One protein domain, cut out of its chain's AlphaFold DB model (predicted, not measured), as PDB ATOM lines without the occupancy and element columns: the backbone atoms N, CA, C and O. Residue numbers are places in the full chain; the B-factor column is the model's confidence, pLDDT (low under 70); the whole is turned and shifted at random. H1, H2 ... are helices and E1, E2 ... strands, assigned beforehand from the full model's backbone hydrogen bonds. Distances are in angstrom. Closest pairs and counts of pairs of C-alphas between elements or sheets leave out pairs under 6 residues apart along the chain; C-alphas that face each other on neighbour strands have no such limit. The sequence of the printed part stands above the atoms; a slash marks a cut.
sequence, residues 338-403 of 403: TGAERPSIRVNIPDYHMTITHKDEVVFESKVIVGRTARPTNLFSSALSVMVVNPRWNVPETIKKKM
ATOM      1  N   THR A 338     376.077 385.114 316.760       54.31
ATOM      2  CA  THR A 338     377.303 385.829 316.389       54.31
ATOM      3  C   THR A 338     376.952 387.167 315.752       54.31
ATOM      4  O   THR A 338     376.555 387.200 314.592       54.31
ATOM      5  N   GLY A 339     377.141 388.242 316.527       57.00
ATOM      6  CA  GLY A 339     377.340 389.620 316.066       57.00
ATOM      7  C   GLY A 339     376.093 390.385 315.615       57.00
ATOM      8  O   GLY A 339     375.687 390.258 314.468       57.00
ATOM      9  N   ALA A 340     375.579 391.275 316.472       60.34
ATOM     10  CA  ALA A 340     374.484 392.204 316.148       60.34
ATOM     11  C   ALA A 340     374.827 393.169 314.989       60.34
ATOM     12  O   ALA A 340     373.954 393.603 314.237       60.34
ATOM     13  N   GLU A 341     376.116 393.462 314.805       72.75
ATOM     14  CA  GLU A 341     376.625 394.424 313.818       72.75
ATOM     15  C   GLU A 341     376.433 393.978 312.357       72.75
ATOM     16  O   GLU A 341     376.325 394.814 311.458       72.75
ATOM     17  N   ARG A 342     376.391 392.665 312.078       83.69
ATOM     18  CA  ARG A 342     376.312 392.133 310.706       83.69
ATOM     19  C   ARG A 342     375.014 391.362 310.485       83.69
ATOM     20  O   ARG A 342     374.536 390.716 311.411       83.69
ATOM     21  N   PRO A 343     374.447 391.385 309.265       88.12
ATOM     22  CA  PRO A 343     373.344 390.499 308.932       88.12
ATOM     23  C   PRO A 343     373.728 389.032 309.171       88.12
ATOM     24  O   PRO A 343     374.776 388.582 308.705       88.12
ATOM     25  N   SER A 344     372.880 388.293 309.877       88.88
ATOM     26  CA  SER A 344     373.101 386.895 310.244       88.88
ATOM     27  C   SER A 344     371.947 386.029 309.759       88.88
ATOM     28  O   SER A 344     370.782 386.387 309.930       88.88
ATOM     29  N   ILE A 345     372.273 384.883 309.157       91.06
ATOM     30  CA  ILE A 345     371.299 383.887 308.704       91.06
ATOM     31  C   ILE A 345     371.295 382.743 309.712       91.06
ATOM     32  O   ILE A 345     372.303 382.058 309.890       91.06
ATOM     33  N   ARG A 346     370.145 382.496 310.336       90.56
ATOM     34  CA  ARG A 346     369.940 381.383 311.261       90.56
ATOM     35  C   ARG A 346     368.941 380.402 310.675       90.56
ATOM     36  O   ARG A 346     367.821 380.777 310.345       90.56
ATOM     37  N   VAL A 347     369.337 379.135 310.603       91.44
ATOM     38  CA  VAL A 347     368.465 378.031 310.190       91.44
ATOM     39  C   VAL A 347     368.186 377.142 311.397       91.44
ATOM     40  O   VAL A 347     369.089 376.478 311.904       91.44
ATOM     41  N   ASN A 348     366.934 377.117 311.843       90.31
ATOM     42  CA  ASN A 348     366.461 376.190 312.861       90.31
ATOM     43  C   ASN A 348     366.028 374.882 312.176       90.31
ATOM     44  O   ASN A 348     364.943 374.795 311.602       90.31
ATOM     45  N   ILE A 349     366.912 373.877 312.188       89.44
ATOM     46  CA  ILE A 349     366.719 372.615 311.453       89.44
ATOM     47  C   ILE A 349     365.472 371.846 311.941       89.44
ATOM     48  O   ILE A 349     364.681 371.461 311.081       89.44
ATOM     49  N   PRO A 350     365.254 371.631 313.259       85.88
ATOM     50  CA  PRO A 350     364.038 370.973 313.755       85.88
ATOM     51  C   PRO A 350     362.728 371.694 313.421       85.88
ATOM     52  O   PRO A 350     361.701 371.040 313.281       85.88
ATOM     53  N   ASP A 351     362.770 373.021 313.292       87.81
ATOM     54  CA  ASP A 351     361.594 373.874 313.066       87.81
ATOM     55  C   ASP A 351     361.344 374.183 311.576       87.81
ATOM     56  O   ASP A 351     360.379 374.847 311.212       87.81
ATOM     57  N   TYR A 352     362.208 373.703 310.672       92.00
ATOM     58  CA  TYR A 352     362.110 373.964 309.229       92.00
ATOM     59  C   TYR A 352     362.031 375.460 308.884       92.00
ATOM     60  O   TYR A 352     361.403 375.843 307.890       92.00
ATOM     61  N   HIS A 353     362.686 376.309 309.677       93.31
ATOM     62  CA  HIS A 353     362.591 377.760 309.559       93.31
ATOM     63  C   HIS A 353     363.964 378.425 309.431       93.31
ATOM     64  O   HIS A 353     364.938 378.026 310.071       93.31
ATOM     65  N   MET A 354     364.039 379.459 308.598       94.94
ATOM     66  CA  MET A 354     365.198 380.324 308.434       94.94
ATOM     67  C   MET A 354     364.808 381.764 308.737       94.94
ATOM     68  O   MET A 354     363.815 382.262 308.216       94.94
ATOM     69  N   THR A 355     365.648 382.438 309.513       93.50
ATOM     70  CA  THR A 355     365.539 383.870 309.803       93.50
ATOM     71  C   THR A 355     366.815 384.583 309.384       93.50
ATOM     72  O   THR A 355     367.915 384.040 309.506       93.50
ATOM     73  N   ILE A 356     366.668 385.799 308.870       92.88
ATOM     74  CA  ILE A 356     367.766 386.737 308.657       92.88
ATOM     75  C   ILE A 356     367.555 387.885 309.631       92.88
ATOM     76  O   ILE A 356     366.487 388.496 309.654       92.88
ATOM     77  N   THR A 357     368.577 388.164 310.430       90.62
ATOM     78  CA  THR A 357     368.563 389.214 311.453       90.62
ATOM     79  C   THR A 357     369.630 390.255 311.151       90.62
ATOM     80  O   THR A 357     370.699 389.904 310.660       90.62
ATOM     81  N   HIS A 358     369.360 391.527 311.424       89.56
ATOM     82  CA  HIS A 358     370.342 392.608 311.361       89.56
ATOM     83  C   HIS A 358     370.057 393.593 312.494       89.56
ATOM     84  O   HIS A 358     368.922 394.042 312.611       89.56
ATOM     85  N   LYS A 359     371.060 393.917 313.325       87.69
ATOM     86  CA  LYS A 359     370.882 394.757 314.527       87.69
ATOM     87  C   LYS A 359     369.751 394.257 315.433       87.69
ATOM     88  O   LYS A 359     368.910 395.030 315.871       87.69
ATOM     89  N   ASP A 360     369.719 392.941 315.639       82.12
ATOM     90  CA  ASP A 360     368.710 392.227 316.432       82.12
ATOM     91  C   ASP A 360     367.259 392.337 315.920       82.12
ATOM     92  O   ASP A 360     366.335 391.835 316.560       82.12
ATOM     93  N   GLU A 361     367.048 392.889 314.721       88.75
ATOM     94  CA  GLU A 361     365.752 392.915 314.045       88.75
ATOM     95  C   GLU A 361     365.668 391.834 312.967       88.75
ATOM     96  O   GLU A 361     366.597 391.629 312.179       88.75
ATOM     97  N   VAL A 362     364.533 391.137 312.907       91.31
ATOM     98  CA  VAL A 362     364.250 390.166 311.845       91.31
ATOM     99  C   VAL A 362     363.907 390.915 310.558       91.31
ATOM    100  O   VAL A 362     362.877 391.578 310.471       91.31
ATOM    101  N   VAL A 363     364.756 390.775 309.539       95.00
ATOM    102  CA  VAL A 363     364.574 391.426 308.229       95.00
ATOM    103  C   VAL A 363     363.962 390.497 307.181       95.00
ATOM    104  O   VAL A 363     363.414 390.967 306.185       95.00
ATOM    105  N   PHE A 364     364.063 389.178 307.372       95.06
ATOM    106  CA  PHE A 364     363.492 388.185 306.464       95.06
ATOM    107  C   PHE A 364     363.271 386.843 307.163       95.06
ATOM    108  O   PHE A 364     364.097 386.412 307.966       95.06
ATOM    109  N   GLU A 365     362.197 386.149 306.790       96.25
ATOM    110  CA  GLU A 365     361.849 384.820 307.292       96.25
ATOM    111  C   GLU A 365     361.384 383.911 306.152       96.25
ATOM    112  O   GLU A 365     360.725 384.357 305.210       96.25
ATOM    113  N   SER A 366     361.723 382.623 306.224       96.25
ATOM    114  CA  SER A 366     361.273 381.628 305.251       96.25
ATOM    115  C   SER A 366     361.243 380.225 305.838       96.25
ATOM    116  O   SER A 366     362.115 379.829 306.609       96.25
ATOM    117  N   LYS A 367     360.297 379.409 305.362       94.69
ATOM    118  CA  LYS A 367     360.366 377.953 305.531       94.69
ATOM    119  C   LYS A 367     361.527 377.382 304.715       94.69
ATOM    120  O   LYS A 367     361.832 377.890 303.633       94.69
ATOM    121  N   VAL A 368     362.145 376.314 305.210       95.69
ATOM    122  CA  VAL A 368     363.241 375.599 304.544       95.69
ATOM    123  C   VAL A 368     362.982 374.099 304.486       95.69
ATOM    124  O   VAL A 368     362.255 373.533 305.298       95.69
ATOM    125  N   ILE A 369     363.619 373.434 303.524       94.25
ATOM    126  CA  ILE A 369     363.636 371.976 303.424       94.25
ATOM    127  C   ILE A 369     365.009 371.497 303.886       94.25
ATOM    128  O   ILE A 369     366.033 371.945 303.373       94.25
ATOM    129  N   VAL A 370     365.029 370.577 304.848       93.56
ATOM    130  CA  VAL A 370     366.259 370.011 305.419       93.56
ATOM    131  C   VAL A 370     366.432 368.545 305.025       93.56
ATOM    132  O   VAL A 370     365.516 367.900 304.506       93.56
ATOM    133  N   GLY A 371     367.635 368.015 305.245       91.31
ATOM    134  CA  GLY A 371     367.959 366.620 304.978       91.31
ATOM    135  C   GLY A 371     367.075 365.641 305.759       91.31
ATOM    136  O   GLY A 371     366.640 365.916 306.875       91.31
ATOM    137  N   ARG A 372     366.819 364.466 305.174       89.94
ATOM    138  CA  ARG A 372     366.096 363.366 305.842       89.94
ATOM    139  C   ARG A 372     366.927 362.818 307.005       89.94
ATOM    140  O   ARG A 372     368.145 362.905 306.963       89.94
ATOM    141  N   THR A 373     366.320 362.108 307.956       85.50
ATOM    142  CA  THR A 373     367.043 361.474 309.083       85.50
ATOM    143  C   THR A 373     368.218 360.590 308.641       85.50
ATOM    144  O   THR A 373     369.264 360.590 309.276       85.50
ATOM    145  N   ALA A 374     368.088 359.884 307.510       88.25
ATOM    146  CA  ALA A 374     369.162 359.056 306.945       88.25
ATOM    147  C   ALA A 374     370.304 359.856 306.274       88.25
ATOM    148  O   ALA A 374     371.356 359.296 305.976       88.25
ATOM    149  N   ARG A 375     370.082 361.139 305.964       89.06
ATOM    150  CA  ARG A 375     371.036 362.078 305.348       89.06
ATOM    151  C   ARG A 375     370.770 363.493 305.893       89.06
ATOM    152  O   ARG A 375     370.202 364.312 305.164       89.06
ATOM    153  N   PRO A 376     371.080 363.748 307.176       89.25
ATOM    154  CA  PRO A 376     370.690 364.982 307.849       89.25
ATOM    155  C   PRO A 376     371.494 366.182 307.336       89.25
ATOM    156  O   PRO A 376     372.622 366.035 306.865       89.25
ATOM    157  N   THR A 377     370.921 367.381 307.456       90.19
ATOM    158  CA  THR A 377     371.677 368.627 307.273       90.19
ATOM    159  C   THR A 377     372.730 368.735 308.376       90.19
ATOM    160  O   THR A 377     372.404 368.616 309.557       90.19
ATOM    161  N   ASN A 378     373.992 368.952 308.004       88.19
ATOM    162  CA  ASN A 378     375.079 369.094 308.970       88.19
ATOM    163  C   ASN A 378     374.928 370.381 309.793       88.19
ATOM    164  O   ASN A 378     374.530 371.418 309.266       88.19
ATOM    165  N   LEU A 379     375.311 370.324 311.068       84.50
ATOM    166  CA  LEU A 379     375.419 371.496 311.938       84.50
ATOM    167  C   LEU A 379     376.751 372.202 311.670       84.50
ATOM    168  O   LEU A 379     377.809 371.604 311.873       84.50
ATOM    169  N   PHE A 380     376.710 373.455 311.215       85.81
ATOM    170  CA  PHE A 380     377.898 374.278 310.986       85.81
ATOM    171  C   PHE A 380     377.586 375.773 311.142       85.81
ATOM    172  O   PHE A 380     376.429 376.182 311.108       85.81
ATOM    173  N   SER A 381     378.640 376.577 311.280       83.12
ATOM    174  CA  SER A 381     378.603 378.037 311.173       83.12
ATOM    175  C   SER A 381     379.611 378.460 310.107       83.12
ATOM    176  O   SER A 381     380.723 377.935 310.068       83.12
ATOM    177  N   SER A 382     379.202 379.341 309.197       86.69
ATOM    178  CA  SER A 382     380.038 379.833 308.100       86.69
ATOM    179  C   SER A 382     379.554 381.208 307.645       86.69
ATOM    180  O   SER A 382     378.434 381.613 307.950       86.69
ATOM    181  N   ALA A 383     380.387 381.907 306.881       88.06
ATOM    182  CA  ALA A 383     380.011 383.133 306.193       88.06
ATOM    183  C   ALA A 383     379.605 382.829 304.744       88.06
ATOM    184  O   ALA A 383     380.230 382.012 304.064       88.06
ATOM    185  N   LEU A 384     378.569 383.514 304.253       88.75
ATOM    186  CA  LEU A 384     378.211 383.477 302.837       88.75
ATOM    187  C   LEU A 384     379.243 384.297 302.054       88.75
ATOM    188  O   LEU A 384     379.351 385.504 302.247       88.75
ATOM    189  N   SER A 385     380.017 383.636 301.195       89.25
ATOM    190  CA  SER A 385     381.067 384.282 300.395       89.25
ATOM    191  C   SER A 385     380.588 384.711 299.011       89.25
ATOM    192  O   SER A 385     381.050 385.720 298.486       89.25
ATOM    193  N   VAL A 386     379.674 383.949 298.407       91.50
ATOM    194  CA  VAL A 386     379.196 384.174 297.040       91.50
ATOM    195  C   VAL A 386     377.710 383.855 296.957       91.50
ATOM    196  O   VAL A 386     377.261 382.807 297.418       91.50
ATOM    197  N   MET A 387     376.958 384.739 296.304       91.25
ATOM    198  CA  MET A 387     375.598 384.473 295.849       91.25
ATOM    199  C   MET A 387     375.625 384.300 294.330       91.25
ATOM    200  O   MET A 387     375.972 385.225 293.601       91.25
ATOM    201  N   VAL A 388     375.273 383.108 293.849       93.31
ATOM    202  CA  VAL A 388     375.202 382.816 292.412       93.31
ATOM    203  C   VAL A 388     373.749 382.890 291.969       93.31
ATOM    204  O   VAL A 388     372.918 382.102 292.416       93.31
ATOM    205  N   VAL A 389     373.444 383.820 291.068       94.44
ATOM    206  CA  VAL A 389     372.142 383.879 290.397       94.44
ATOM    207  C   VAL A 389     372.149 382.863 289.255       94.44
ATOM    208  O   VAL A 389     373.073 382.859 288.445       94.44
ATOM    209  N   ASN A 390     371.133 381.999 289.193       94.56
ATOM    210  CA  ASN A 390     371.006 380.912 288.208       94.56
ATOM    211  C   ASN A 390     372.199 379.926 288.198       94.56
ATOM    212  O   ASN A 390     372.889 379.785 287.185       94.56
ATOM    213  N   PRO A 391     372.465 379.224 289.317       93.88
ATOM    214  CA  PRO A 391     373.574 378.280 289.398       93.88
ATOM    215  C   PRO A 391     373.342 377.051 288.507       93.88
ATOM    216  O   PRO A 391     372.221 376.562 288.364       93.88
ATOM    217  N   ARG A 392     374.424 376.479 287.965       93.25
ATOM    218  CA  ARG A 392     374.377 375.136 287.366       93.25
ATOM    219  C   ARG A 392     374.239 374.089 288.475       93.25
ATOM    220  O   ARG A 392     374.974 374.140 289.460       93.25
ATOM    221  N   TRP A 393     373.339 373.116 288.308       92.19
ATOM    222  CA  TRP A 393     373.205 372.008 289.256       92.19
ATOM    223  C   TRP A 393     374.145 370.853 288.891       92.19
ATOM    224  O   TRP A 393     373.835 370.009 288.053       92.19
ATOM    225  N   ASN A 394     375.311 370.812 289.539       90.19
ATOM    226  CA  ASN A 394     376.216 369.669 289.457       90.19
ATOM    227  C   ASN A 394     375.679 368.543 290.347       90.19
ATOM    228  O   ASN A 394     375.828 368.589 291.569       90.19
ATOM    229  N   VAL A 395     375.029 367.546 289.739       89.44
ATOM    230  CA  VAL A 395     374.425 366.422 290.472       89.44
ATOM    231  C   VAL A 395     375.506 365.679 291.273       89.44
ATOM    232  O   VAL A 395     376.462 365.181 290.673       89.44
ATOM    233  N   PRO A 396     375.376 365.561 292.608       89.19
ATOM    234  CA  PRO A 396     376.328 364.812 293.422       89.19
ATOM    235  C   PRO A 396     376.374 363.326 293.044       89.19
ATOM    236  O   PRO A 396     375.336 362.700 292.815       89.19
ATOM    237  N   GLU A 397     377.564 362.722 293.084       90.25
ATOM    238  CA  GLU A 397     377.775 361.293 292.783       90.25
ATOM    239  C   GLU A 397     376.884 360.357 293.617       90.25
ATOM    240  O   GLU A 397     376.431 359.313 293.152       90.25
ATOM    241  N   THR A 398     376.565 360.747 294.852       86.19
ATOM    242  CA  THR A 398     375.714 359.972 295.769       86.19
ATOM    243  C   THR A 398     374.235 359.922 295.369       86.19
ATOM    244  O   THR A 398     373.490 359.107 295.930       86.19
ATOM    245  N   ILE A 399     373.804 360.798 294.454       82.69
ATOM    246  CA  ILE A 399     372.490 360.761 293.800       82.69
ATOM    247  C   ILE A 399     372.602 359.975 292.495       82.69
ATOM    248  O   ILE A 399     371.802 359.069 292.295       82.69
ATOM    249  N   LYS A 400     373.633 360.241 291.675       84.81
ATOM    250  CA  LYS A 400     373.861 359.531 290.402       84.81
ATOM    251  C   LYS A 400     373.915 358.014 290.568       84.81
ATOM    252  O   LYS A 400     373.287 357.311 289.803       84.81
ATOM    253  N   LYS A 401     374.610 357.511 291.595       83.75
ATOM    254  CA  LYS A 401     374.730 356.064 291.868       83.75
ATOM    255  C   LYS A 401     373.432 355.387 292.332       83.75
ATOM    256  O   LYS A 401     373.413 354.170 292.472       83.75
ATOM    257  N   LYS A 402     372.406 356.160 292.701       71.31
ATOM    258  CA  LYS A 402     371.106 355.652 293.175       71.31
ATOM    259  C   LYS A 402     369.996 355.775 292.130       71.31
ATOM    260  O   LYS A 402     368.900 355.286 292.397       71.31
ATOM    261  N   MET A 403     370.262 356.483 291.036       53.94
ATOM    262  CA  MET A 403     369.441 356.488 289.826       53.94
ATOM    263  C   MET A 403     369.851 355.298 288.974       53.94
ATOM    264  O   MET A 403     368.935 354.703 288.372       53.94
TER     265      MET A 403
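AT A GLANCE: This is residues 338 to 403 of the 403 residues of an uncharacterized protein of Photobacterium aphoticum (UniProt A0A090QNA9). With little regular structure, this is a small three-stranded antiparallel sheet followed by a long unnamed stretch, from which residues 385 to 403 stick out as a free arm bearing the short helix H1. The printed part has 66 residues, only 22 in named elements, in the order E1, E2, E3, H1; the class is mostly strand. The strands form a meander, each the antiparallel neighbour of the one before. The whole is loose, with a radius of gyration of the C-alphas of 15.0 A, and spans 45 by 27 by 19 A.

IN THESE COORDINATES: E1, residues 344 to 348, starts at C-alpha 344 (373.101, 386.895, 310.244) and is 12.9 A long. E2, residues 353 to 358, is 16.8 A long, and E3, residues 361 to 367, 18.0 A. H1, residues 397 to 400, is 4.9 A long and ends at C-alpha 400 (373.861, 359.531, 290.402).

HOW THE PARTS SIT: E1 and E2 form a hairpin, with N 346 and O 355 2.8 A apart. E2 and E3 form another, with N 354 and O 366 2.8 A apart. H1 is not on the sheet, and is too short for any O i to N i+4 pair.

THE WHOLE: The printed part has no cut. The link from E3 to H1, 29 residues, is long. Residues 338 to 340 and 403 have pLDDT under 70.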